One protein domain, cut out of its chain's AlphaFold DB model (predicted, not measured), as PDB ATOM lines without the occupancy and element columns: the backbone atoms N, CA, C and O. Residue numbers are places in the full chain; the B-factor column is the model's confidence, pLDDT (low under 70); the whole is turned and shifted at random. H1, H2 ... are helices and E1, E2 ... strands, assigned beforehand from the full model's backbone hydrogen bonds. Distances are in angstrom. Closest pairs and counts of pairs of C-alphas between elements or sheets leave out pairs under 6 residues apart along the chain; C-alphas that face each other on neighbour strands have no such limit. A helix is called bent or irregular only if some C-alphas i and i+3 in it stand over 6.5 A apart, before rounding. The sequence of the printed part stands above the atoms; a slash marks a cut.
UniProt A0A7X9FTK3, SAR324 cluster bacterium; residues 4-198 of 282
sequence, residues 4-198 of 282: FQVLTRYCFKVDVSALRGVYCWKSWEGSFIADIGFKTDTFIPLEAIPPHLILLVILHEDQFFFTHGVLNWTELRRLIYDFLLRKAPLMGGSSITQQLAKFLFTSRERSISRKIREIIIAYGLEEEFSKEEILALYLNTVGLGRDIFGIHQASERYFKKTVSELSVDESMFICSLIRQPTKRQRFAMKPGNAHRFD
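Overview. This is residues 4 to 198 of the 282 residues of a protein of SAR324 cluster bacterium (UniProt A0A7X9FTK3). Short crossed helices pack into a body with H5 and H7 in its middle; H6 crosses H5, and H1 and H2 pack on H6. H8 meets the end of H7, H9 packs on H3 and, with residues 170 to 174, on H8, and H10 follows H9 at a corner, while the small hairpin E1-E2 lies at one side of the body and H4 sticks out as an arm. The 195 printed residues hold ten named helices and three named strands, in the order H1 H2 E1 E2 H3 H4 H5 H6 H7 E3 H8 H9 H10; the class is mostly helix, and the one sheet, E1 - E2, is antiparallel. The whole is compact, with a radius of gyration of the C-alphas of 16.9 A and spans of 47 by 46 by 32 A.

Along the chain. The sheet is E1, residues 23 to 26, and E2, residues 32 to 36, 11.3 A long; E3 is residues 143 to 145. The longest helix is H6, residues 112 to 128, 24.6 A. H4, residues 73 to 86, measures 18.9 A, and H9, residues 168 to 179, 18.1 A. The others are H1, 4 to 12; H2, 16 to 20; H3, 51 to 61; H5, 96 to 105; H7, 131 to 141; H8, 150 to 159; and H10, 181 to 188. C-alpha 4 is at (45.373, -26.128, 4.166), C-alpha 86 at (58.358, -24.250, 37.730) and C-alpha 188 at (45.972, 5.826, 27.652).

Arrangement. E1 and E2 form a hairpin, with N 23 and O 36 2.7 A apart and N 25 and O 34 2.8 A apart, within hydrogen-bond range. The closest C-alphas of E1 and H5 are Trp 25 and Leu 104, 7.2 A apart. H5 touches H6 at Gln 98 and Ala 122, 5.3 A, only just about perpendicular at 71 degrees. H5 touches H7 at Leu 100 and Tyr 138, 5.6 A, a steep tilt of 47 degrees. H6 touches H1 at Gly 124 and Phe 4, 4.6 A, and with residues 121 to 128 alone touches H2 at Leu 125 and Val 16, 6.2 A. H7 and H8 touch only at their ends, Asn 140 and Gly 150, 4.0 A. H9 touches H3 at Ser 171 and Leu 53, 5.0 A, a shallow tilt of 29 degrees, the same way. H9 and H10 only just touch, only at the corner, with 3 pairs of C-alphas within 8 A. E3 pairs with no named strand; its Gly 145 and Pro 181 of H10 have C-alphas 4.6 A apart. H4 touches no helix. Every O i to N i+4 pair is within hydrogen-bond range in H1, H3, H4, H5, H6, H7, H8 and H10, against 6 of 8 in H9 and 0 of 1 in H2, where 2 of 2 O i to N i+3 pairs are. H9 is only just irregular: C-alphas 176 and 179 are 6.53 A apart.

Size, cuts and confidence. The two C-alphas farthest apart, those of Val 6 and Gly 192, are 50.7 A apart. The printed part has no cut; the links E2 to H3 and H3 to H4 are long. The mean pLDDT of the printed part is 84.0, with residues 89 to 92 and 180 to 198 under 70.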
ATOM      1  N   PHE A   4      46.015 -26.927   3.130       89.00
ATOM      2  CA  PHE A   4      45.373 -26.128   4.166       89.00
ATOM      3  C   PHE A   4      44.472 -25.044   3.576       89.00
ATOM      4  O   PHE A   4      43.419 -24.791   4.149       89.00
ATOM      5  N   GLN A   5      44.773 -24.506   2.392       84.44
ATOM      6  CA  GLN A   5      43.850 -23.637   1.644       84.44
ATOM      7  C   GLN A   5      42.529 -24.333   1.271       84.44
ATOM      8  O   GLN A   5      41.463 -23.716   1.296       84.44
ATOM      9  N   VAL A   6      42.569 -25.628   0.935       85.25
ATOM     10  CA  VAL A   6      41.348 -26.428   0.725       85.25
ATOM     11  C   VAL A   6      40.579 -26.517   2.046       85.25
ATOM     12  O   VAL A   6      39.390 -26.203   2.100       85.25
ATOM     13  N   LEU A   7      41.252 -26.891   3.133       86.31
ATOM     14  CA  LEU A   7      40.609 -27.056   4.438       86.31
ATOM     15  C   LEU A   7      39.983 -25.752   4.949       86.31
ATOM     16  O   LEU A   7      38.842 -25.762   5.410       86.31
ATOM     17  N   THR A   8      40.674 -24.618   4.836       86.00
ATOM     18  CA  THR A   8      40.125 -23.322   5.256       86.00
ATOM     19  C   THR A   8      38.886 -22.948   4.452       86.00
ATOM     20  O   THR A   8      37.862 -22.575   5.036       86.00
ATOM     21  N   ARG A   9      38.924 -23.130   3.129       87.69
ATOM     22  CA  ARG A   9      37.812 -22.772   2.249       87.69
ATOM     23  C   ARG A   9      36.593 -23.662   2.461       87.69
ATOM     24  O   ARG A   9      35.488 -23.150   2.619       87.69
ATOM     25  N   TYR A  10      36.776 -24.979   2.502       86.75
ATOM     26  CA  TYR A  10      35.655 -25.923   2.535       86.75
ATOM     27  C   TYR A  10      35.159 -26.224   3.950       86.75
ATOM     28  O   TYR A  10      33.950 -26.264   4.170       86.75
ATOM     29  N   CYS A  11      36.053 -26.391   4.927       85.88
ATOM     30  CA  CYS A  11      35.639 -26.704   6.297       85.88
ATOM     31  C   CYS A  11      35.218 -25.452   7.069       85.88
ATOM     32  O   CYS A  11      34.361 -25.531   7.951       85.88
ATOM     33  N   PHE A  12      35.817 -24.294   6.765       85.38
ATOM     34  CA  PHE A  12      35.616 -23.076   7.552       85.38
ATOM     35  C   PHE A  12      34.996 -21.913   6.790       85.38
ATOM     36  O   PHE A  12      34.661 -20.926   7.442       85.38
ATOM     37  N   LYS A  13      34.786 -22.032   5.471       87.94
ATOM     38  CA  LYS A  13      34.307 -20.938   4.609       87.94
ATOM     39  C   LYS A  13      35.206 -19.698   4.693       87.94
ATOM     40  O   LYS A  13      34.729 -18.573   4.593       87.94
ATOM     41  N   VAL A  14      36.505 -19.917   4.899       88.62
ATOM     42  CA  VAL A  14      37.527 -18.871   4.991       88.62
ATOM     43  C   VAL A  14      38.406 -18.945   3.752       88.62
ATOM     44  O   VAL A  14      39.118 -19.929   3.557       88.62
ATOM     45  N   ASP A  15      38.374 -17.897   2.935       91.44
ATOM     46  CA  ASP A  15      39.295 -17.732   1.814       91.44
ATOM     47  C   ASP A  15      40.408 -16.758   2.205       91.44
ATOM     48  O   ASP A  15      40.246 -15.540   2.144       91.44
ATOM     49  N   VAL A  16      41.542 -17.303   2.646       92.69
ATOM     50  CA  VAL A  16      42.703 -16.496   3.051       92.69
ATOM     51  C   VAL A  16      43.314 -15.729   1.876       92.69
ATOM     52  O   VAL A  16      43.865 -14.651   2.090       92.69
ATOM     53  N   SER A  17      43.172 -16.226   0.640       94.44
ATOM     54  CA  SER A  17      43.723 -15.573  -0.555       94.44
ATOM     55  C   SER A  17      43.033 -14.244  -0.863       94.44
ATOM     56  O   SER A  17      43.642 -13.348  -1.442       94.44
ATOM     57  N   ALA A  18      41.802 -14.052  -0.377       93.94
ATOM     58  CA  ALA A  18      41.073 -12.798  -0.521       93.94
ATOM     59  C   ALA A  18      41.791 -11.604   0.144       93.94
ATOM     60  O   ALA A  18      41.605 -10.467  -0.289       93.94
ATOM     61  N   LEU A  19      42.674 -11.847   1.125       95.56
ATOM     62  CA  LEU A  19      43.502 -10.801   1.740       95.56
ATOM     63  C   LEU A  19      44.499 -10.165   0.757       95.56
ATOM     64  O   LEU A  19      44.945  -9.050   1.009       95.56
ATOM     65  N   ARG A  20      44.817 -10.814  -0.377       96.56
ATOM     66  CA  ARG A  20      45.602 -10.224  -1.485       96.56
ATOM     67  C   ARG A  20      44.931  -8.986  -2.093       96.56
ATOM     68  O   ARG A  20      45.604  -8.182  -2.734       96.56
ATOM     69  N   GLY A  21      43.611  -8.871  -1.958       96.00
ATOM     70  CA  GLY A  21      42.813  -7.757  -2.453       96.00
ATOM     71  C   GLY A  21      42.302  -6.864  -1.327       96.00
ATOM     72  O   GLY A  21      43.016  -6.577  -0.368       96.00
ATOM     73  N   VAL A  22      41.054  -6.423  -1.481       94.75
ATOM     74  CA  VAL A  22      40.263  -5.817  -0.410       94.75
ATOM     75  C   VAL A  22      39.358  -6.902   0.162       94.75
ATOM     76  O   VAL A  22      38.579  -7.523  -0.561       94.75
ATOM     77  N   TYR A  23      39.477  -7.138   1.460       93.69
ATOM     78  CA  TYR A  23      38.716  -8.118   2.213       93.69
ATOM     79  C   TYR A  23      37.815  -7.407   3.222       93.69
ATOM     80  O   TYR A  23      38.289  -6.749   4.147       93.69
ATOM     81  N   CYS A  24      36.505  -7.585   3.058       91.25
ATOM     82  CA  CYS A  24      35.501  -7.067   3.976       91.25
ATOM     83  C   CYS A  24      35.520  -7.886   5.274       91.25
ATOM     84  O   CYS A  24      34.962  -8.989   5.344       91.25
ATOM     85  N   TRP A  25      36.176  -7.361   6.307       90.44
ATOM     86  CA  TRP A  25      36.265  -8.024   7.596       90.44
ATOM     87  C   TRP A  25      34.998  -7.782   8.413       90.44
ATOM     88  O   TRP A  25      34.611  -6.653   8.729       90.44
ATOM     89  N   LYS A  26      34.343  -8.889   8.756       88.00
ATOM     90  CA  LYS A  26      33.120  -8.926   9.551       88.00
ATOM     91  C   LYS A  26      33.371  -9.645  10.865       88.00
ATOM     92  O   LYS A  26      34.204 -10.547  10.956       88.00
ATOM     93  N   SER A  27      32.614  -9.260  11.880       82.25
ATOM     94  CA  SER A  27      32.560  -9.979  13.141       82.25
ATOM     95  C   SER A  27      31.952 -11.367  12.945       82.25
ATOM     96  O   SER A  27      31.343 -11.675  11.918       82.25
ATOM     97  N   TRP A  28      32.061 -12.202  13.975       73.38
ATOM     98  CA  TRP A  28      31.407 -13.509  13.986       73.38
ATOM     99  C   TRP A  28      29.870 -13.421  13.892       73.38
ATOM    100  O   TRP A  28      29.227 -14.365  13.450       73.38
ATOM    101  N   GLU A  29      29.289 -12.281  14.271       78.44
ATOM    102  CA  GLU A  29      27.852 -11.991  14.170       78.44
ATOM    103  C   GLU A  29      27.469 -11.429  12.787       78.44
ATOM    104  O   GLU A  29      26.308 -11.129  12.529       78.44
ATOM    105  N   GLY A  30      28.441 -11.274  11.881       82.06
ATOM    106  CA  GLY A  30      28.237 -10.757  10.529       82.06
ATOM    107  C   GLY A  30      28.232  -9.231  10.425       82.06
ATOM    108  O   GLY A  30      28.132  -8.707   9.315       82.06
ATOM    109  N   SER A  31      28.384  -8.511  11.541       86.69
ATOM    110  CA  SER A  31      28.516  -7.053  11.524       86.69
ATOM    111  C   SER A  31      29.833  -6.628  10.879       86.69
ATOM    112  O   SER A  31      30.878  -7.231  11.115       86.69
ATOM    113  N   PHE A  32      29.782  -5.593  10.042       89.88
ATOM    114  CA  PHE A  32      30.970  -5.014   9.424       89.88
ATOM    115  C   PHE A  32      31.917  -4.448  10.490       89.88
ATOM    116  O   PHE A  32      31.459  -3.804  11.435       89.88
ATOM    117  N   ILE A  33      33.220  -4.695  10.334       86.81
ATOM    118  CA  ILE A  33      34.264  -4.129  11.195       86.81
ATOM    119  C   ILE A  33      35.112  -3.135  10.404       86.81
ATOM    120  O   ILE A  33      35.187  -1.970  10.780       86.81
ATOM    121  N   ALA A  34      35.767  -3.602   9.339       89.12
ATOM    122  CA  ALA A  34      36.652  -2.793   8.508       89.12
ATOM    123  C   ALA A  34      36.919  -3.489   7.171       89.12
ATOM    124  O   ALA A  34      36.796  -4.710   7.064       89.12
ATOM    125  N   ASP A  35      37.368  -2.728   6.181       92.25
ATOM    126  CA  ASP A  35      38.040  -3.298   5.017       92.25
ATOM    127  C   ASP A  35      39.532  -3.452   5.327       92.25
ATOM    128  O   ASP A  35      40.165  -2.536   5.856       92.25
ATOM    129  N   ILE A  36      40.086  -4.629   5.034       93.38
ATOM    130  CA  ILE A  36      41.500  -4.975   5.253       93.38
ATOM    131  C   ILE A  36      42.091  -5.647   4.007       93.38
ATOM    132  O   ILE A  36      41.365  -6.002   3.084       93.38
ATOM    133  N   GLY A  37      43.398  -5.899   3.999       93.62
ATOM    134  CA  GLY A  37      44.092  -6.599   2.913       93.62
ATOM    135  C   GLY A  37      45.089  -5.700   2.189       93.62
ATOM    136  O   GLY A  37      45.202  -4.516   2.482       93.62
ATOM    137  N   PHE A  38      45.844  -6.263   1.250       95.56
ATOM    138  CA  PHE A  38      46.966  -5.560   0.612       95.56
ATOM    139  C   PHE A  38      46.549  -4.407  -0.310       95.56
ATOM    140  O   PHE A  38      47.394  -3.596  -0.676       95.56
ATOM    141  N   LYS A  39      45.275  -4.337  -0.718       95.69
ATOM    142  CA  LYS A  39      44.768  -3.294  -1.629       95.69
ATOM    143  C   LYS A  39      43.882  -2.248  -0.951       95.69
ATOM    144  O   LYS A  39      43.199  -1.511  -1.654       95.69
ATOM    145  N   THR A  40      43.837  -2.199   0.380       94.19
ATOM    146  CA  THR A  40      43.088  -1.152   1.093       94.19
ATOM    147  C   THR A  40      43.913   0.116   1.246       94.19
ATOM    148  O   THR A  40      45.110   0.031   1.502       94.19
ATOM    149  N   ASP A  41      43.268   1.282   1.205       90.19
ATOM    150  CA  ASP A  41      43.942   2.587   1.323       90.19
ATOM    151  C   ASP A  41      44.658   2.792   2.669       90.19
ATOM    152  O   ASP A  41      45.607   3.561   2.779       90.19
ATOM    153  N   THR A  42      44.214   2.083   3.707       88.88
ATOM    154  CA  THR A  42      44.791   2.118   5.056       88.88
ATOM    155  C   THR A  42      45.943   1.129   5.251       88.88
ATOM    156  O   THR A  42      46.538   1.102   6.330       88.88
ATOM    157  N   PHE A  43      46.253   0.297   4.247       95.62
ATOM    158  CA  PHE A  43      47.309  -0.703   4.351       95.62
ATOM    159  C   PHE A  43      48.682  -0.038   4.300       95.62
ATOM    160  O   PHE A  43      49.037   0.634   3.333       95.62
ATOM    161  N   ILE A  44      49.485  -0.278   5.333       95.75
ATOM    162  CA  ILE A  44      50.860   0.197   5.417       95.75
ATOM    163  C   ILE A  44      51.805  -0.959   5.075       95.75
ATOM    164  O   ILE A  44      51.833  -1.950   5.814       95.75
ATOM    165  N   PRO A  45      52.586  -0.860   3.983       91.94
ATOM    166  CA  PRO A  45      53.565  -1.882   3.635       91.94
ATOM    167  C   PRO A  45      54.672  -1.941   4.692       91.94
ATOM    168  O   PRO A  45      54.969  -0.942   5.352       91.94
ATOM    169  N   LEU A  46      55.286  -3.114   4.863       88.75
ATOM    170  CA  LEU A  46      56.247  -3.367   5.942       88.75
ATOM    171  C   LEU A  46      57.434  -2.389   5.900       88.75
ATOM    172  O   LEU A  46      57.938  -1.970   6.937       88.75
ATOM    173  N   GLU A  47      57.832  -1.968   4.703       86.25
ATOM    174  CA  GLU A  47      58.945  -1.057   4.430       86.25
ATOM    175  C   GLU A  47      58.685   0.374   4.930       86.25
ATOM    176  O   GLU A  47      59.636   1.090   5.265       86.25
ATOM    177  N   ALA A  48      57.411   0.776   5.000       87.62
ATOM    178  CA  ALA A  48      56.968   2.082   5.495       87.62
ATOM    179  C   ALA A  48      56.795   2.116   7.024       87.62
ATOM    180  O   ALA A  48      56.551   3.175   7.604       87.62
ATOM    181  N   ILE A  49      56.924   0.967   7.692       88.50
ATOM    182  CA  ILE A  49      56.836   0.865   9.146       88.50
ATOM    183  C   ILE A  49      58.229   1.101   9.747       88.50
ATOM    184  O   ILE A  49      59.226   0.554   9.253       88.50
ATOM    185  N   PRO A  50      58.341   1.881  10.841       83.31
ATOM    186  CA  PRO A  50      59.607   2.051  11.522       83.31
ATOM    187  C   PRO A  50      60.185   0.698  11.969       83.31
ATOM    188  O   PRO A  50      59.506  -0.086  12.638       83.31
ATOM    189  N   PRO A  51      61.457   0.409  11.662       75.88
ATOM    190  CA  PRO A  51      62.084  -0.872  11.986       75.88
ATOM    191  C   PRO A  51      62.061  -1.209  13.467       75.88
ATOM    192  O   PRO A  51      61.946  -2.371  13.844       75.88
ATOM    193  N   HIS A  52      62.188  -0.186  14.314       73.62
ATOM    194  CA  HIS A  52      62.173  -0.365  15.754       73.62
ATOM    195  C   HIS A  52      60.809  -0.890  16.225       73.62
ATOM    196  O   HIS A  52      60.779  -1.745  17.103       73.62
ATOM    197  N   LEU A  53      59.696  -0.478  15.600       82.56
ATOM    198  CA  LEU A  53      58.368  -1.024  15.886       82.56
ATOM    199  C   LEU A  53      58.268  -2.495  15.478       82.56
ATOM    200  O   LEU A  53      57.808  -3.319  16.265       82.56
ATOM    201  N   ILE A  54      58.735  -2.833  14.276       82.12
ATOM    202  CA  ILE A  54      58.756  -4.218  13.784       82.12
ATOM    203  C   ILE A  54      59.558  -5.114  14.735       82.12
ATOM    204  O   ILE A  54      59.072  -6.158  15.169       82.12
ATOM    205  N   LEU A  55      60.761  -4.673  15.107       74.81
ATOM    206  CA  LEU A  55      61.641  -5.392  16.019       74.81
ATOM    207  C   LEU A  55      60.997  -5.584  17.398       74.81
ATOM    208  O   LEU A  55      61.041  -6.684  17.947       74.81
ATOM    209  N   LEU A  56      60.381  -4.529  17.940       76.75
ATOM    210  CA  LEU A  56      59.657  -4.577  19.209       76.75
ATOM    211  C   LEU A  56      58.550  -5.626  19.176       76.75
ATOM    212  O   LEU A  56      58.478  -6.457  20.079       76.75
ATOM    213  N   VAL A  57      57.734  -5.629  18.120       86.31
ATOM    214  CA  VAL A  57      56.636  -6.590  17.970       86.31
ATOM    215  C   VAL A  57      57.158  -8.019  17.865       86.31
ATOM    216  O   VAL A  57      56.661  -8.883  18.581       86.31
ATOM    217  N   ILE A  58      58.184  -8.281  17.048       83.31
ATOM    218  CA  ILE A  58      58.759  -9.628  16.912       83.31
ATOM    219  C   ILE A  58      59.320 -10.111  18.251       83.31
ATOM    220  O   ILE A  58      58.943 -11.177  18.724       83.31
ATOM    221  N   LEU A  59      60.174  -9.323  18.908       74.62
ATOM    222  CA  LEU A  59      60.801  -9.728  20.172       74.62
ATOM    223  C   LEU A  59      59.791  -9.922  21.304       74.62
ATOM    224  O   LEU A  59      60.028 -10.707  22.225       74.62
ATOM    225  N   HIS A  60      58.678  -9.196  21.256       77.44
ATOM    226  CA  HIS A  60      57.669  -9.236  22.298       77.44
ATOM    227  C   HIS A  60      56.598 -10.316  22.083       77.44
ATOM    228  O   HIS A  60      56.152 -10.931  23.056       77.44
ATOM    229  N   GLU A  61      56.176 -10.535  20.836       84.44
ATOM    230  CA  GLU A  61      55.093 -11.462  20.495       84.44
ATOM    231  C   GLU A  61      55.600 -12.830  20.045       84.44
ATOM    232  O   GLU A  61      55.012 -13.840  20.430       84.44
ATOM    233  N   ASP A  62      56.669 -12.884  19.245       84.88
ATOM    234  CA  ASP A  62      57.139 -14.125  18.629       84.88
ATOM    235  C   ASP A  62      58.602 -14.025  18.155       84.88
ATOM    236  O   ASP A  62      58.899 -13.818  16.977       84.88
ATOM    237  N   GLN A  63      59.545 -14.164  19.092       79.19
ATOM    238  CA  GLN A  63      60.976 -13.889  18.871       79.19
ATOM    239  C   GLN A  63      61.640 -14.733  17.768       79.19
ATOM    240  O   GLN A  63      62.694 -14.365  17.254       79.19
ATOM    241  N   PHE A  64      61.036 -15.863  17.399       78.88
ATOM    242  CA  PHE A  64      61.541 -16.780  16.377       78.88
ATOM    243  C   PHE A  64      60.646 -16.801  15.130       78.88
ATOM    244  O   PHE A  64      60.747 -17.717  14.318       78.88
ATOM    245  N   PHE A  65      59.783 -15.796  14.953       86.44
ATOM    246  CA  PHE A  65      58.729 -15.775  13.936       86.44
ATOM    247  C   PHE A  65      59.180 -16.186  12.525       86.44
ATOM    248  O   PHE A  65      58.476 -16.928  11.834       86.44
ATOM    249  N   PHE A  66      60.361 -15.730  12.099       83.19
ATOM    250  CA  PHE A  66      60.917 -16.012  10.770       83.19
ATOM    251  C   PHE A  66      61.508 -17.418  10.611       83.19
ATOM    252  O   PHE A  66      61.877 -17.806   9.504       83.19
ATOM    253  N   THR A  67      61.633 -18.183  11.693       79.88
ATOM    254  CA  THR A  67      62.431 -19.414  11.715       79.88
ATOM    255  C   THR A  67      61.623 -20.656  12.064       79.88
ATOM    256  O   THR A  67      62.061 -21.769  11.776       79.88
ATOM    257  N   HIS A  68      60.412 -20.494  12.599       85.56
ATOM    258  CA  HIS A  68      59.437 -21.576  12.725       85.56
ATOM    259  C   HIS A  68      58.248 -21.386  11.775       85.56
ATOM    260  O   HIS A  68      57.949 -20.282  11.324       85.56
ATOM    261  N   GLY A  69      57.527 -22.475  11.498       89.25
ATOM    262  CA  GLY A  69      56.225 -22.424  10.820       89.25
ATOM    263  C   GLY A  69      55.098 -22.005  11.770       89.25
ATOM    264  O   GLY A  69      55.339 -21.408  12.810       89.25
ATOM    265  N   VAL A  70      53.857 -22.383  11.498       91.06
ATOM    266  CA  VAL A  70      52.696 -22.026  12.341       91.06
ATOM    267  C   VAL A  70      52.880 -22.319  13.837       91.06
ATOM    268  O   VAL A  70      52.386 -21.567  14.680       91.06
ATOM    269  N   LEU A  71      53.569 -23.412  14.176       88.62
ATOM    270  CA  LEU A  71      53.851 -23.823  15.550       88.62
ATOM    271  C   LEU A  71      55.314 -23.558  15.911       88.62
ATOM    272  O   LEU A  71      56.227 -24.132  15.317       88.62
ATOM    273  N   ASN A  72      55.524 -22.753  16.951       86.56
ATOM    274  CA  ASN A  72      56.832 -22.562  17.561       86.56
ATOM    275  C   ASN A  72      57.110 -23.701  18.559       86.56
ATOM    276  O   ASN A  72      56.782 -23.618  19.745       86.56
ATOM    277  N   TRP A  73      57.676 -24.804  18.066       80.31
ATOM    278  CA  TRP A  73      57.968 -25.989  18.885       80.31
ATOM    279  C   TRP A  73      58.985 -25.719  19.994       80.31
ATOM    280  O   TRP A  73      58.896 -26.326  21.062       80.31
ATOM    281  N   THR A  74      59.925 -24.804  19.760       78.69
ATOM    282  CA  THR A  74      60.931 -24.389  20.744       78.69
ATOM    283  C   THR A  74      60.266 -23.721  21.943       78.69
ATOM    284  O   THR A  74      60.451 -24.157  23.081       78.69
ATOM    285  N   GLU A  75      59.412 -22.724  21.697       78.81
ATOM    286  CA  GLU A  75      58.653 -22.060  22.758       78.81
ATOM    287  C   GLU A  75      57.636 -22.995  23.411       78.81
ATOM    288  O   GLU A  75      57.494 -22.979  24.631       78.81
ATOM    289  N   LEU A  76      56.980 -23.877  22.649       81.06
ATOM    290  CA  LEU A  76      56.046 -24.849  23.218       81.06
ATOM    291  C   LEU A  76      56.739 -25.805  24.200       81.06
ATOM    292  O   LEU A  76      56.243 -26.007  25.308       81.06
ATOM    293  N   ARG A  77      57.898 -26.365  23.829       79.56
ATOM    294  CA  ARG A  77      58.688 -27.235  24.718       79.56
ATOM    295  C   ARG A  77      59.118 -26.494  25.978       79.56
ATOM    296  O   ARG A  77      58.991 -27.041  27.072       79.56
ATOM    297  N   ARG A  78      59.573 -25.247  25.838       80.25
ATOM    298  CA  ARG A  78      59.943 -24.404  26.979       80.25
ATOM    299  C   ARG A  78      58.757 -24.155  27.910       80.25
ATOM    300  O   ARG A  78      58.895 -24.323  29.115       80.25
ATOM    301  N   LEU A  79      57.594 -23.798  27.368       80.12
ATOM    302  CA  LEU A  79      56.385 -23.562  28.161       80.12
ATOM    303  C   LEU A  79      55.937 -24.822  28.908       80.12
ATOM    304  O   LEU A  79      55.546 -24.731  30.068       80.12
ATOM    305  N   ILE A  80      56.031 -25.995  28.275       78.75
ATOM    306  CA  ILE A  80      55.754 -27.282  28.926       78.75
ATOM    307  C   ILE A  80      56.747 -27.534  30.065       78.75
ATOM    308  O   ILE A  80      56.334 -27.891  31.165       78.75
ATOM    309  N   TYR A  81      58.042 -27.311  29.834       81.62
ATOM    310  CA  TYR A  81      59.078 -27.448  30.859       81.62
ATOM    311  C   TYR A  81      58.831 -26.511  32.054       81.62
ATOM    312  O   TYR A  81      58.837 -26.954  33.203       81.62
ATOM    313  N   ASP A  82      58.545 -25.232  31.794       76.88
ATOM    314  CA  ASP A  82      58.247 -24.231  32.824       76.88
ATOM    315  C   ASP A  82      56.964 -24.575  33.602       76.88
ATOM    316  O   ASP A  82      56.905 -24.405  34.821       76.88
ATOM    317  N   PHE A  83      55.945 -25.112  32.932       79.44
ATOM    318  CA  PHE A  83      54.728 -25.584  33.589       79.44
ATOM    319  C   PHE A  83      54.999 -26.771  34.516       79.44
ATOM    320  O   PHE A  83      54.602 -26.743  35.680       79.44
ATOM    321  N   LEU A  84      55.705 -27.793  34.024       84.00
ATOM    322  CA  LEU A  84      55.951 -29.025  34.773       84.00
ATOM    323  C   LEU A  84      56.901 -28.813  35.956       84.00
ATOM    324  O   LEU A  84      56.658 -29.342  37.037       84.00
ATOM    325  N   LEU A  85      57.970 -28.037  35.769       85.38
ATOM    326  CA  LEU A  85      59.038 -27.915  36.767       85.38
ATOM    327  C   LEU A  85      58.950 -26.648  37.610       85.38
ATOM    328  O   LEU A  85      59.349 -26.660  38.770       85.38
ATOM    329  N   ARG A  86      58.436 -25.551  37.044       80.44
ATOM    330  CA  ARG A  86      58.358 -24.250  37.730       80.44
ATOM    331  C   ARG A  86      56.935 -23.883  38.136       80.44
ATOM    332  O   ARG A  86      56.732 -22.803  38.684       80.44
ATOM    333  N   LYS A  87      55.952 -24.759  37.872       80.38
ATOM    334  CA  LYS A  87      54.514 -24.521  38.110       80.38
ATOM    335  C   LYS A  87      54.025 -23.199  37.497       80.38
ATOM    336  O   LYS A  87      53.073 -22.593  37.986       80.38
ATOM    337  N   ALA A  88      54.689 -22.736  36.437       73.75
ATOM    338  CA  ALA A  88      54.319 -21.513  35.745       73.75
ATOM    339  C   ALA A  88      53.064 -21.754  34.890       73.75
ATOM    340  O   ALA A  88      52.895 -22.847  34.352       73.75
ATOM    341  N   PRO A  89      52.171 -20.767  34.715       68.81
ATOM    342  CA  PRO A  89      50.996 -20.944  33.868       68.81
ATOM    343  C   PRO A  89      51.391 -21.119  32.390       68.81
ATOM    344  O   PRO A  89      52.242 -20.393  31.875       68.81
ATOM    345  N   LEU A  90      50.722 -22.037  31.681       67.56
ATOM    346  CA  LEU A  90      50.859 -22.229  30.229       67.56
ATOM    347  C   LEU A  90      50.246 -21.037  29.471       67.56
ATOM    348  O   LEU A  90      49.090 -21.073  29.045       67.56
ATOM    349  N   MET A  91      51.001 -19.949  29.327       64.75
ATOM    350  CA  MET A  91      50.563 -18.736  28.631       64.75
ATOM    351  C   MET A  91      51.630 -18.234  27.656       64.75
ATOM    352  O   MET A  91      52.815 -18.254  27.962       64.75
ATOM    353  N   GLY A  92      51.194 -17.699  26.508       66.62
ATOM    354  CA  GLY A  92      52.070 -16.947  25.597       66.62
ATOM    355  C   GLY A  92      52.854 -17.771  24.572       66.62
ATOM    356  O   GLY A  92      53.959 -17.379  24.236       66.62
ATOM    357  N   GLY A  93      52.302 -18.886  24.079       73.75
ATOM    358  CA  GLY A  93      52.934 -19.725  23.043       73.75
ATOM    359  C   GLY A  93      52.325 -19.623  21.638       73.75
ATOM    360  O   GLY A  93      52.576 -20.500  20.817       73.75
ATOM    361  N   SER A  94      51.462 -18.635  21.372       86.88
ATOM    362  CA  SER A  94      50.878 -18.454  20.034       86.88
ATOM    363  C   SER A  94      51.824 -17.664  19.135       86.88
ATOM    364  O   SER A  94      52.232 -16.573  19.523       86.88
ATOM    365  N   SER A  95      52.074 -18.160  17.924       92.94
ATOM    366  CA  SER A  95      52.824 -17.421  16.901       92.94
ATOM    367  C   SER A  95      52.047 -16.216  16.368       92.94
ATOM    368  O   SER A  95      50.814 -16.182  16.452       92.94
ATOM    369  N   ILE A  96      52.737 -15.253  15.754       94.38
ATOM    370  CA  ILE A  96      52.093 -14.105  15.084       94.38
ATOM    371  C   ILE A  96      51.060 -14.578  14.044       94.38
ATOM    372  O   ILE A  96      49.935 -14.076  14.024       94.38
ATOM    373  N   THR A  97      51.371 -15.617  13.258       96.69
ATOM    374  CA  THR A  97      50.432 -16.214  12.289       96.69
ATOM    375  C   THR A  97      49.157 -16.724  12.971       96.69
ATOM    376  O   THR A  97      48.044 -16.496  12.493       96.69
ATOM    377  N   GLN A  98      49.293 -17.400  14.115       94.69
ATOM    378  CA  GLN A  98      48.146 -17.872  14.894       94.69
ATOM    379  C   GLN A  98      47.323 -16.720  15.462       94.69
ATOM    380  O   GLN A  98      46.093 -16.778  15.461       94.69
ATOM    381  N   GLN A  99      47.983 -15.664  15.937       92.88
ATOM    382  CA  GLN A  99      47.292 -14.478  16.424       92.88
ATOM    383  C   GLN A  99      46.506 -13.782  15.302       92.88
ATOM    384  O   GLN A  99      45.352 -13.415  15.528       92.88
ATOM    385  N   LEU A 100      47.074 -13.678  14.096       95.00
ATOM    386  CA  LEU A 100      46.393 -13.156  12.909       95.00
ATOM    387  C   LEU A 100      45.160 -14.002  12.552       95.00
ATOM    388  O   LEU A 100      44.053 -13.474  12.445       95.00
ATOM    389  N   ALA A 101      45.324 -15.327  12.456       94.44
ATOM    390  CA  ALA A 101      44.226 -16.254  12.177       94.44
ATOM    391  C   ALA A 101      43.102 -16.144  13.216       94.44
ATOM    392  O   ALA A 101      41.919 -16.078  12.873       94.44
ATOM    393  N   LYS A 102      43.477 -16.086  14.499       90.31
ATOM    394  CA  LYS A 102      42.550 -15.914  15.615       90.31
ATOM    395  C   LYS A 102      41.733 -14.642  15.463       90.31
ATOM    396  O   LYS A 102      40.526 -14.666  15.691       90.31
ATOM    397  N   PHE A 103      42.410 -13.546  15.149       88.19
ATOM    398  CA  PHE A 103      41.822 -12.222  15.128       88.19
ATOM    399  C   PHE A 103      40.845 -12.040  13.963       88.19
ATOM    400  O   PHE A 103      39.749 -11.524  14.166       88.19
ATOM    401  N   LEU A 104      41.210 -12.526  12.777       88.75
ATOM    402  CA  LEU A 104      40.413 -12.328  11.568       88.75
ATOM    403  C   LEU A 104      39.287 -13.349  11.393       88.75
ATOM    404  O   LEU A 104      38.221 -12.997  10.894       88.75
ATOM    405  N   PHE A 105      39.509 -14.606  11.785       87.56
ATOM    406  CA  PHE A 105      38.687 -15.720  11.298       87.56
ATOM    407  C   PHE A 105      38.129 -16.637  12.391       87.56
ATOM    408  O   PHE A 105      37.559 -17.691  12.089       87.56
ATOM    409  N   THR A 106      38.287 -16.282  13.670       83.12
ATOM    410  CA  THR A 106      37.762 -17.093  14.778       83.12
ATOM    411  C   THR A 106      36.898 -16.290  15.744       83.12
ATOM    412  O   THR A 106      37.022 -15.072  15.855       83.12
ATOM    413  N   SER A 107      36.006 -16.981  16.460       76.88
ATOM    414  CA  SER A 107      35.179 -16.378  17.509       76.88
ATOM    415  C   SER A 107      36.008 -15.998  18.748       76.88
ATOM    416  O   SER A 107      37.161 -16.398  18.909       76.88
ATOM    417  N   ARG A 108      35.430 -15.227  19.677       73.06
ATOM    418  CA  ARG A 108      36.111 -14.864  20.940       73.06
ATOM    419  C   ARG A 108      36.105 -15.984  21.988       73.06
ATOM    420  O   ARG A 108      36.852 -15.903  22.966       73.06
ATOM    421  N   GLU A 109      35.280 -17.011  21.803       77.56
ATOM    422  CA  GLU A 109      35.057 -18.076  22.780       77.56
ATOM    423  C   GLU A 109      36.302 -18.948  22.969       77.56
ATOM    424  O   GLU A 109      36.899 -19.441  22.017       77.56
ATOM    425  N   ARG A 110      36.728 -19.177  24.211       78.06
ATOM    426  CA  ARG A 110      37.912 -19.999  24.479       78.06
ATOM    427  C   ARG A 110      37.549 -21.486  24.481       78.06
ATOM    428  O   ARG A 110      37.190 -22.019  25.519       78.06
ATOM    429  N   SER A 111      37.727 -22.152  23.341       85.94
ATOM    430  CA  SER A 111      37.567 -23.606  23.206       85.94
ATOM    431  C   SER A 111      38.734 -24.264  22.454       85.94
ATOM    432  O   SER A 111      39.464 -23.611  21.697       85.94
ATOM    433  N   ILE A 112      38.913 -25.575  22.655       85.56
ATOM    434  CA  ILE A 112      39.917 -26.382  21.937       85.56
ATOM    435  C   ILE A 112      39.599 -26.409  20.438       85.56
ATOM    436  O   ILE A 112      40.494 -26.228  19.616       85.56
ATOM    437  N   SER A 113      38.321 -26.552  20.075       86.19
ATOM    438  CA  SER A 113      37.870 -26.526  18.680       86.19
ATOM    439  C   SER A 113      38.217 -25.203  17.992       86.19
ATOM    440  O   SER A 113      38.719 -25.214  16.867       86.19
ATOM    441  N   ARG A 114      38.054 -24.064  18.684       88.19
ATOM    442  CA  ARG A 114      38.520 -22.765  18.179       88.19
ATOM    443  C   ARG A 114      40.032 -22.761  17.962       88.19
ATOM    444  O   ARG A 114      40.485 -22.279  16.929       88.19
ATOM    445  N   LYS A 115      40.819 -23.290  18.904       89.62
ATOM    446  CA  LYS A 115      42.287 -23.314  18.779       89.62
ATOM    447  C   LYS A 115      42.756 -24.207  17.623       89.62
ATOM    448  O   LYS A 115      43.696 -23.838  16.929       89.62
ATOM    449  N   ILE A 116      42.089 -25.331  17.368       89.94
ATOM    450  CA  ILE A 116      42.373 -26.182  16.200       89.94
ATOM    451  C   ILE A 116      42.066 -25.426  14.902       89.94
ATOM    452  O   ILE A 116      42.897 -25.402  13.996       89.94
ATOM    453  N   ARG A 117      40.914 -24.745  14.831       91.19
ATOM    454  CA  ARG A 117      40.556 -23.893  13.687       91.19
ATOM    455  C   ARG A 117      41.601 -22.797  13.447       91.19
ATOM    456  O   ARG A 117      42.021 -22.613  12.312       91.19
ATOM    457  N   GLU A 118      42.047 -22.116  14.503       92.94
ATOM    458  CA  GLU A 118      43.117 -21.105  14.461       92.94
ATOM    459  C   GLU A 118      44.405 -21.668  13.839       92.94
ATOM    460  O   GLU A 118      44.980 -21.039  12.956       92.94
ATOM    461  N   ILE A 119      44.824 -22.870  14.246       93.38
ATOM    462  CA  ILE A 119      46.027 -23.531  13.720       93.38
ATOM    463  C   ILE A 119      45.871 -23.875  12.234       93.38
ATOM    464  O   ILE A 119      46.765 -23.580  11.448       93.38
ATOM    465  N   ILE A 120      44.744 -24.469  11.831       94.00
ATOM    466  CA  ILE A 120      44.505 -24.851  10.429       94.00
ATOM    467  C   ILE A 120      44.460 -23.610   9.526       94.00
ATOM    468  O   ILE A 120      45.042 -23.615   8.444       94.00
ATOM    469  N   ILE A 121      43.819 -22.528   9.979       94.81
ATOM    470  CA  ILE A 121      43.791 -21.261   9.237       94.81
ATOM    471  C   ILE A 121      45.181 -20.633   9.160       94.81
ATOM    472  O   ILE A 121      45.564 -20.156   8.096       94.81
ATOM    473  N   ALA A 122      45.960 -20.682  10.240       96.44
ATOM    474  CA  ALA A 122      47.341 -20.218  10.227       96.44
ATOM    475  C   ALA A 122      48.208 -20.994   9.219       96.44
ATOM    476  O   ALA A 122      49.030 -20.383   8.543       96.44
ATOM    477  N   TYR A 123      47.983 -22.302   9.043       96.25
ATOM    478  CA  TYR A 123      48.655 -23.054   7.976       96.25
ATOM    479  C   TYR A 123      48.219 -22.588   6.589       96.25
ATOM    480  O   TYR A 123      49.068 -22.407   5.726       96.25
ATOM    481  N   GLY A 124      46.926 -22.319   6.383       95.88
ATOM    482  CA  GLY A 124      46.447 -21.724   5.134       95.88
ATOM    483  C   GLY A 124      47.087 -20.359   4.842       95.88
ATOM    484  O   GLY A 124      47.403 -20.069   3.691       95.88
ATOM    485  N   LEU A 125      47.318 -19.539   5.875       97.06
ATOM    486  CA  LEU A 125      48.013 -18.254   5.748       97.06
ATOM    487  C   LEU A 125      49.486 -18.431   5.354       97.06
ATOM    488  O   LEU A 125      49.916 -17.779   4.412       97.06
ATOM    489  N   GLU A 126      50.242 -19.321   6.004       95.94
ATOM    490  CA  GLU A 126      51.650 -19.591   5.633       95.94
ATOM    491  C   GLU A 126      51.801 -20.330   4.295       95.94
ATOM    492  O   GLU A 126      52.863 -20.300   3.676       95.94
ATOM    493  N   GLU A 127      50.741 -20.979   3.810       95.44
ATOM    494  CA  GLU A 127      50.685 -21.505   2.450       95.44
ATOM    495  C   GLU A 127      50.502 -20.400   1.393       95.44
ATOM    496  O   GLU A 127      50.996 -20.557   0.275       95.44
ATOM    497  N   GLU A 128      49.795 -19.316   1.720       95.75
ATOM    498  CA  GLU A 128      49.421 -18.243   0.785       95.75
ATOM    499  C   GLU A 128      50.371 -17.037   0.817       95.75
ATOM    500  O   GLU A 128      50.582 -16.385  -0.208       95.75
ATOM    501  N   PHE A 129      50.941 -16.731   1.979       96.12
ATOM    502  CA  PHE A 129      51.697 -15.510   2.239       96.12
ATOM    503  C   PHE A 129      53.092 -15.822   2.784       96.12
ATOM    504  O   PHE A 129      53.284 -16.750   3.572       96.12
ATOM    505  N   SER A 130      54.068 -15.007   2.388       94.81
ATOM    506  CA  SER A 130      55.399 -14.976   3.004       94.81
ATOM    507  C   SER A 130      55.333 -14.495   4.461       94.81
ATOM    508  O   SER A 130      54.330 -13.932   4.910       94.81
ATOM    509  N   LYS A 131      56.405 -14.704   5.235       92.00
ATOM    510  CA  LYS A 131      56.454 -14.267   6.642       92.00
ATOM    511  C   LYS A 131      56.352 -12.747   6.757       92.00
ATOM    512  O   LYS A 131      55.670 -12.247   7.645       92.00
ATOM    513  N   GLU A 132      56.974 -12.030   5.835       91.06
ATOM    514  CA  GLU A 132      56.942 -10.578   5.708       91.06
ATOM    515  C   GLU A 132      55.513 -10.085   5.444       91.06
ATOM    516  O   GLU A 132      55.019  -9.194   6.135       91.06
ATOM    517  N   GLU A 133      54.806 -10.731   4.516       96.06
ATOM    518  CA  GLU A 133      53.399 -10.450   4.215       96.06
ATOM    519  C   GLU A 133      52.478 -10.733   5.409       96.06
ATOM    520  O   GLU A 133      51.597  -9.929   5.715       96.06
ATOM    521  N   ILE A 134      52.694 -11.841   6.122       97.44
ATOM    522  CA  ILE A 134      51.937 -12.175   7.339       97.44
ATOM    523  C   ILE A 134      52.174 -11.129   8.425       97.44
ATOM    524  O   ILE A 134      51.223 -10.711   9.087       97.44
ATOM    525  N   LEU A 135      53.419 -10.694   8.612       95.94
ATOM    526  CA  LEU A 135      53.757  -9.665   9.587       95.94
ATOM    527  C   LEU A 135      53.120  -8.321   9.225       95.94
ATOM    528  O   LEU A 135      52.560  -7.662  10.100       95.94
ATOM    529  N   ALA A 136      53.140  -7.940   7.946       95.88
ATOM    530  CA  ALA A 136      52.467  -6.739   7.468       95.88
ATOM    531  C   ALA A 136      50.950  -6.816   7.710       95.88
ATOM    532  O   ALA A 136      50.379  -5.906   8.310       95.88
ATOM    533  N   LEU A 137      50.295  -7.920   7.332       97.31
ATOM    534  CA  LEU A 137      48.872  -8.143   7.614       97.31
ATOM    535  C   LEU A 137      48.575  -8.082   9.115       97.31
ATOM    536  O   LEU A 137      47.601  -7.452   9.524       97.31
ATOM    537  N   TYR A 138      49.415  -8.697   9.947       97.19
ATOM    538  CA  TYR A 138      49.281  -8.656  11.398       97.19
ATOM    539  C   TYR A 138      49.351  -7.231  11.940       97.19
ATOM    540  O   TYR A 138      48.432  -6.801  12.633       97.19
ATOM    541  N   LEU A 139      50.381  -6.464  11.581       96.19
ATOM    542  CA  LEU A 139      50.542  -5.080  12.032       96.19
ATOM    543  C   LEU A 139      49.407  -4.169  11.549       96.19
ATOM    544  O   LEU A 139      49.015  -3.252  12.265       96.19
ATOM    545  N   ASN A 140      48.837  -4.437  10.374       96.19
ATOM    546  CA  ASN A 140      47.714  -3.672   9.831       96.19
ATOM    547  C   ASN A 140      46.348  -4.073  10.398       96.19
ATOM    548  O   ASN A 140      45.378  -3.349  10.199       96.19
ATOM    549  N   THR A 141      46.243  -5.194  11.111       93.25
ATOM    550  CA  THR A 141      44.942  -5.692  11.587       93.25
ATOM    551  C   THR A 141      44.861  -5.843  13.095       93.25
ATOM    552  O   THR A 141      43.771  -5.724  13.644       93.25
ATOM    553  N   VAL A 142      45.979  -6.051  13.794       92.62
ATOM    554  CA  VAL A 142      46.002  -6.340  15.232       92.62
ATOM    555  C   VAL A 142      45.188  -5.324  16.041       92.62
ATOM    556  O   VAL A 142      45.251  -4.114  15.828       92.62
ATOM    557  N   GLY A 143      44.396  -5.822  16.992       89.06
ATOM    558  CA  GLY A 143      43.595  -4.974  17.869       89.06
ATOM    559  C   GLY A 143      44.460  -4.220  18.877       89.06
ATOM    560  O   GLY A 143      45.070  -4.833  19.750       89.06
ATOM    561  N   LEU A 144      44.449  -2.889  18.801       89.25
ATOM    562  CA  LEU A 144      45.230  -1.978  19.652       89.25
ATOM    563  C   LEU A 144      44.332  -1.129  20.567       89.25
ATOM    564  O   LEU A 144      44.759  -0.148  21.169       89.25
ATOM    565  N   GLY A 145      43.067  -1.513  20.701       84.81
ATOM    566  CA  GLY A 145      42.072  -0.860  21.541       84.81
ATOM    567  C   GLY A 145      40.664  -1.286  21.136       84.81
ATOM    568  O   GLY A 145      40.474  -2.038  20.183       84.81
ATOM    569  N   ARG A 146      39.658  -0.819  21.875       82.88
ATOM    570  CA  ARG A 146      38.270  -0.779  21.415       82.88
ATOM    571  C   ARG A 146      38.230   0.085  20.158       82.88
ATOM    572  O   ARG A 146      38.594   1.257  20.237       82.88
ATOM    573  N   ASP A 147      37.811  -0.537  19.063       83.56
ATOM    574  CA  ASP A 147      37.611   0.068  17.744       83.56
ATOM    575  C   ASP A 147      38.873   0.733  17.167       83.56
ATOM    576  O   ASP A 147      38.787   1.706  16.428       83.56
ATOM    577  N   ILE A 148      40.056   0.223  17.536       89.06
ATOM    578  CA  ILE A 148      41.346   0.644  16.975       89.06
ATOM    579  C   ILE A 148      42.044  -0.608  16.459       89.06
ATOM    580  O   ILE A 148      42.468  -1.463  17.248       89.06
ATOM    581  N   PHE A 149      42.150  -0.704  15.137       90.44
ATOM    582  CA  PHE A 149      42.697  -1.863  14.444       90.44
ATOM    583  C   PHE A 149      43.868  -1.452  13.565       90.44
ATOM    584  O   PHE A 149      43.762  -0.530  12.757       90.44
ATOM    585  N   GLY A 150      44.984  -2.149  13.746       93.50
ATOM    586  CA  GLY A 150      46.209  -1.881  13.020       93.50
ATOM    587  C   GLY A 150      46.954  -0.633  13.479       93.50
ATOM    588  O   GLY A 150      46.422   0.283  14.115       93.50
ATOM    589  N   ILE A 151      48.238  -0.605  13.140       95.00
ATOM    590  CA  ILE A 151      49.156   0.462  13.540       95.00
ATOM    591  C   ILE A 151      48.820   1.817  12.909       95.00
ATOM    592  O   ILE A 151      49.086   2.832  13.541       95.00
ATOM    593  N   HIS A 152      48.199   1.841  11.723       94.56
ATOM    594  CA  HIS A 152      47.777   3.078  11.060       94.56
ATOM    595  C   HIS A 152      46.757   3.847  11.906       94.56
ATOM    596  O   HIS A 152      46.978   4.997  12.278       94.56
ATOM    597  N   GLN A 153      45.668   3.180  12.306       93.12
ATOM    598  CA  GLN A 153      44.674   3.810  13.171       93.12
ATOM    599  C   GLN A 153      45.257   4.134  14.548       93.12
ATOM    600  O   GLN A 153      44.917   5.156  15.139       93.12
ATOM    601  N   ALA A 154      46.139   3.284  15.083       91.81
ATOM    602  CA  ALA A 154      46.765   3.540  16.374       91.81
ATOM    603  C   ALA A 154      47.669   4.784  16.352       91.81
ATOM    604  O   ALA A 154      47.576   5.599  17.272       91.81
ATOM    605  N   SER A 155      48.496   4.970  15.319       93.12
ATOM    606  CA  SER A 155      49.384   6.134  15.208       93.12
ATOM    607  C   SER A 155      48.584   7.434  15.136       93.12
ATOM    608  O   SER A 155      48.855   8.385  15.874       93.12
ATOM    609  N   GLU A 156      47.518   7.452  14.338       91.94
ATOM    610  CA  GLU A 156      46.650   8.618  14.209       91.94
ATOM    611  C   GLU A 156      45.850   8.882  15.496       91.94
ATOM    612  O   GLU A 156      45.690  10.028  15.938       91.94
ATOM    613  N   ARG A 157      45.337   7.822  16.134       89.19
ATOM    614  CA  ARG A 157      44.427   7.959  17.273       89.19
ATOM    615  C   ARG A 157      45.135   8.320  18.569       89.19
ATOM    616  O   ARG A 157      44.565   9.098  19.338       89.19
ATOM    617  N   TYR A 158      46.315   7.753  18.814       85.25
ATOM    618  CA  TYR A 158      47.079   7.975  20.042       85.25
ATOM    619  C   TYR A 158      48.068   9.135  19.929       85.25
ATOM    620  O   TYR A 158      48.252   9.848  20.911       85.25
ATOM    621  N   PHE A 159      48.662   9.351  18.750       87.12
ATOM    622  CA  PHE A 159      49.791  10.276  18.599       87.12
ATOM    623  C   PHE A 159      49.580  11.373  17.562       87.12
ATOM    624  O   PHE A 159      50.376  12.305  17.520       87.12
ATOM    625  N   LYS A 160      48.512  11.296  16.752       91.88
ATOM    626  CA  LYS A 160      48.252  12.232  15.644       91.88
ATOM    627  C   LYS A 160      49.417  12.292  14.649       91.88
ATOM    628  O   LYS A 160      49.752  13.357  14.146       91.88
ATOM    629  N   LYS A 161      50.008  11.126  14.379       92.00
ATOM    630  CA  LYS A 161      51.174  10.941  13.510       92.00
ATOM    631  C   LYS A 161      50.926   9.892  12.439       92.00
ATOM    632  O   LYS A 161      50.125   8.968  12.625       92.00
ATOM    633  N   THR A 162      51.681   9.997  11.352       94.56
ATOM    634  CA  THR A 162      51.839   8.889  10.407       94.56
ATOM    635  C   THR A 162      52.657   7.766  11.050       94.56
ATOM    636  O   THR A 162      53.418   7.984  11.994       94.56
ATOM    637  N   VAL A 163      52.507   6.538  10.549       94.44
ATOM    638  CA  VAL A 163      53.210   5.367  11.103       94.44
ATOM    639  C   VAL A 163      54.730   5.540  11.044       94.44
ATOM    640  O   VAL A 163      55.415   5.172  11.991       94.44
ATOM    641  N   SER A 164      55.255   6.141   9.975       91.62
ATOM    642  CA  SER A 164      56.688   6.393   9.786       91.62
ATOM    643  C   SER A 164      57.291   7.380  10.792       91.62
ATOM    644  O   SER A 164      58.500   7.374  10.989       91.62
ATOM    645  N   GLU A 165      56.472   8.214  11.435       89.81
ATOM    646  CA  GLU A 165      56.913   9.246  12.389       89.81
ATOM    647  C   GLU A 165      56.903   8.772  13.849       89.81
ATOM    648  O   GLU A 165      57.208   9.551  14.761       89.81
ATOM    649  N   LEU A 166      56.509   7.518  14.093       84.50
ATOM    650  CA  LEU A 166      56.474   6.964  15.439       84.50
ATOM    651  C   LEU A 166      57.887   6.906  16.023       84.50
ATOM    652  O   LEU A 166      58.813   6.366  15.416       84.50
ATOM    653  N   SER A 167      58.040   7.446  17.229       78.19
ATOM    654  CA  SER A 167      59.270   7.308  18.003       78.19
ATOM    655  C   SER A 167      59.390   5.904  18.601       78.19
ATOM    656  O   SER A 167      58.428   5.135  18.658       78.19
ATOM    657  N   VAL A 168      60.575   5.575  19.123       73.19
ATOM    658  CA  VAL A 168      60.806   4.311  19.842       73.19
ATOM    659  C   VAL A 168      59.833   4.146  21.007       73.19
ATOM    660  O   VAL A 168      59.258   3.072  21.164       73.19
ATOM    661  N   ASP A 169      59.608   5.205  21.784       72.00
ATOM    662  CA  ASP A 169      58.738   5.165  22.963       72.00
ATOM    663  C   ASP A 169      57.268   4.966  22.567       72.00
ATOM    664  O   ASP A 169      56.544   4.173  23.175       72.00
ATOM    665  N   GLU A 170      56.831   5.623  21.489       80.06
ATOM    666  CA  GLU A 170      55.484   5.479  20.928       80.06
ATOM    667  C   GLU A 170      55.262   4.066  20.365       80.06
ATOM    668  O   GLU A 170      54.219   3.443  20.586       80.06
ATOM    669  N   SER A 171      56.279   3.513  19.709       82.06
ATOM    670  CA  SER A 171      56.291   2.141  19.206       82.06
ATOM    671  C   SER A 171      56.290   1.105  20.330       82.06
ATOM    672  O   SER A 171      55.568   0.106  20.256       82.06
ATOM    673  N   MET A 172      57.041   1.348  21.408       75.38
ATOM    674  CA  MET A 172      56.996   0.528  22.619       75.38
ATOM    675  C   MET A 172      55.598   0.541  23.217       75.38
ATOM    676  O   MET A 172      55.078  -0.522  23.554       75.38
ATOM    677  N   PHE A 173      54.959   1.713  23.290       79.19
ATOM    678  CA  PHE A 173      53.581   1.834  23.746       79.19
ATOM    679  C   PHE A 173      52.613   1.018  22.877       79.19
ATOM    680  O   PHE A 173      51.828   0.246  23.436       79.19
ATOM    681  N   ILE A 174      52.699   1.116  21.546       86.06
ATOM    682  CA  ILE A 174      51.880   0.323  20.612       86.06
ATOM    683  C   ILE A 174      52.085  -1.176  20.836       86.06
ATOM    684  O   ILE A 174      51.112  -1.907  21.025       86.06
ATOM    685  N   CYS A 175      53.335  -1.639  20.891       84.25
ATOM    686  CA  CYS A 175      53.659  -3.042  21.153       84.25
ATOM    687  C   CYS A 175      53.073  -3.518  22.493       84.25
ATOM    688  O   CYS A 175      52.591  -4.640  22.646       84.25
ATOM    689  N   SER A 176      53.063  -2.620  23.471       78.75
ATOM    690  CA  SER A 176      52.455  -2.820  24.773       78.75
ATOM    691  C   SER A 176      50.944  -3.130  24.672       78.75
ATOM    692  O   SER A 176      50.427  -3.997  25.387       78.75
ATOM    693  N   LEU A 177      50.219  -2.465  23.768       82.38
ATOM    694  CA  LEU A 177      48.770  -2.622  23.613       82.38
ATOM    695  C   LEU A 177      48.376  -4.029  23.153       82.38
ATOM    696  O   LEU A 177      47.333  -4.514  23.584       82.38
ATOM    697  N   ILE A 178      49.215  -4.715  22.376       83.19
ATOM    698  CA  ILE A 178      48.899  -6.008  21.747       83.19
ATOM    699  C   ILE A 178      48.441  -7.067  22.770       83.19
ATOM    700  O   ILE A 178      47.410  -7.719  22.586       83.19
ATOM    701  N   ARG A 179      49.130  -7.203  23.913       70.94
ATOM    702  CA  ARG A 179      48.763  -8.204  24.939       70.94
ATOM    703  C   ARG A 179      47.521  -7.842  25.749       70.94
ATOM    704  O   ARG A 179      46.852  -8.739  26.264       70.94
ATOM    705  N   GLN A 180      47.250  -6.553  25.962       66.56
ATOM    706  CA  GLN A 180      46.157  -6.090  26.833       66.56
ATOM    707  C   GLN A 180      45.467  -4.831  26.273       66.56
ATOM    708  O   GLN A 180      45.448  -3.795  26.948       66.56
ATOM    709  N   PRO A 181      44.849  -4.912  25.083       64.62
ATOM    710  CA  PRO A 181      44.439  -3.730  24.324       64.62
ATOM    711  C   PRO A 181      43.399  -2.897  25.070       64.62
ATOM    712  O   PRO A 181      43.563  -1.695  25.242       64.62
ATOM    713  N   THR A 182      42.369  -3.532  25.634       61.50
ATOM    714  CA  THR A 182      41.291  -2.820  26.340       61.50
ATOM    715  C   THR A 182      41.746  -2.221  27.670       61.50
ATOM    716  O   THR A 182      41.327  -1.124  28.033       61.50
ATOM    717  N   LYS A 183      42.606  -2.929  28.420       59.12
ATOM    718  CA  LYS A 183      43.109  -2.441  29.713       59.12
ATOM    719  C   LYS A 183      44.030  -1.240  29.509       59.12
ATOM    720  O   LYS A 183      43.918  -0.258  30.238       59.12
ATOM    721  N   ARG A 184      44.916  -1.312  28.514       61.03
ATOM    722  CA  ARG A 184      45.911  -0.270  28.253       61.03
ATOM    723  C   ARG A 184      45.336   0.923  27.493       61.03
ATOM    724  O   ARG A 184      45.679   2.045  27.841       61.03
ATOM    725  N   GLN A 185      44.376   0.727  26.589       66.31
ATOM    726  CA  GLN A 185      43.624   1.837  25.989       66.31
ATOM    727  C   GLN A 185      42.895   2.666  27.054       66.31
ATOM    728  O   GLN A 185      42.997   3.889  27.053       66.31
ATOM    729  N   ARG A 186      42.181   2.023  27.994       61.25
ATOM    730  CA  ARG A 186      41.494   2.734  29.091       61.25
ATOM    731  C   ARG A 186      42.446   3.578  29.932       61.25
ATOM    732  O   ARG A 186      42.035   4.597  30.468       61.25
ATOM    733  N   PHE A 187      43.690   3.133  30.077       59.19
ATOM    734  CA  PHE A 187      44.725   3.894  30.760       59.19
ATOM    735  C   PHE A 187      45.227   5.068  29.901       59.19
ATOM    736  O   PHE A 187      45.309   6.182  30.411       59.19
ATOM    737  N   ALA A 188      45.485   4.831  28.610       60.06
ATOM    738  CA  ALA A 188      45.972   5.826  27.652       60.06
ATOM    739  C   ALA A 188      44.980   6.975  27.403       60.06
ATOM    740  O   ALA A 188      45.378   8.123  27.254       60.06
ATOM    741  N   MET A 189      43.677   6.677  27.380       66.25
ATOM    742  CA  MET A 189      42.618   7.654  27.099       66.25
ATOM    743  C   MET A 189      42.235   8.537  28.300       66.25
ATOM    744  O   MET A 189      41.340   9.372  28.176       66.25
ATOM    745  N   LYS A 190      42.871   8.376  29.469       65.06
ATOM    746  CA  LYS A 190      42.631   9.279  30.606       65.06
ATOM    747  C   LYS A 190      43.238  10.667  30.331       65.06
ATOM    748  O   LYS A 190      44.363  10.734  29.829       65.06
ATOM    749  N   PRO A 191      42.550  11.771  30.686       50.41
ATOM    750  CA  PRO A 191      43.100  13.121  30.554       50.41
ATOM    751  C   PRO A 191      44.450  13.229  31.270       50.41
ATOM    752  O   PRO A 191      44.567  12.831  32.425       50.41
ATOM    753  N   GLY A 192      45.475  13.725  30.574       56.12
ATOM    754  CA  GLY A 192      46.850  13.806  31.082       56.12
ATOM    755  C   GLY A 192      47.717  12.567  30.822       56.12
ATOM    756  O   GLY A 192      48.931  12.718  30.757       56.12
ATOM    757  N   ASN A 193      47.136  11.387  30.570       54.06
ATOM    758  CA  ASN A 193      47.883  10.131  30.386       54.06
ATOM    759  C   ASN A 193      48.258   9.822  28.931       54.06
ATOM    760  O   ASN A 193      49.151   9.013  28.693       54.06
ATOM    761  N   ALA A 194      47.610  10.467  27.957       47.03
ATOM    762  CA  ALA A 194      47.954  10.310  26.541       47.03
ATOM    763  C   ALA A 194      49.401  10.753  26.242       47.03
ATOM    764  O   ALA A 194      50.052  10.187  25.370       47.03
ATOM    765  N   HIS A 195      49.915  11.716  27.020       44.03
ATOM    766  CA  HIS A 195      51.312  12.167  26.995       44.03
ATOM    767  C   HIS A 195      52.110  11.726  28.237       44.03
ATOM    768  O   HIS A 195      53.336  11.693  28.190       44.03
ATOM    769  N   ARG A 196      51.425  11.365  29.337       44.72
ATOM    770  CA  ARG A 196      51.994  10.745  30.544       44.72
ATOM    771  C   ARG A 196      51.537   9.293  30.655       44.72
ATOM    772  O   ARG A 196      50.776   8.928  31.551       44.72
ATOM    773  N   PHE A 197      52.020   8.425  29.776       46.69
ATOM    774  CA  PHE A 197      52.300   7.100  30.312       46.69
ATOM    775  C   PHE A 197      53.278   7.344  31.454       46.69
ATOM    776  O   PHE A 197      54.295   7.972  31.199       46.69
ATOM    777  N   ASP A 198      52.949   6.984  32.698       42.62
ATOM    778  CA  ASP A 198      53.930   7.034  33.785       42.62
ATOM    779  C   ASP A 198      55.132   6.195  33.333       42.62
ATOM    780  O   ASP A 198      55.101   4.957  33.333       42.62
TER     781      ASP A 198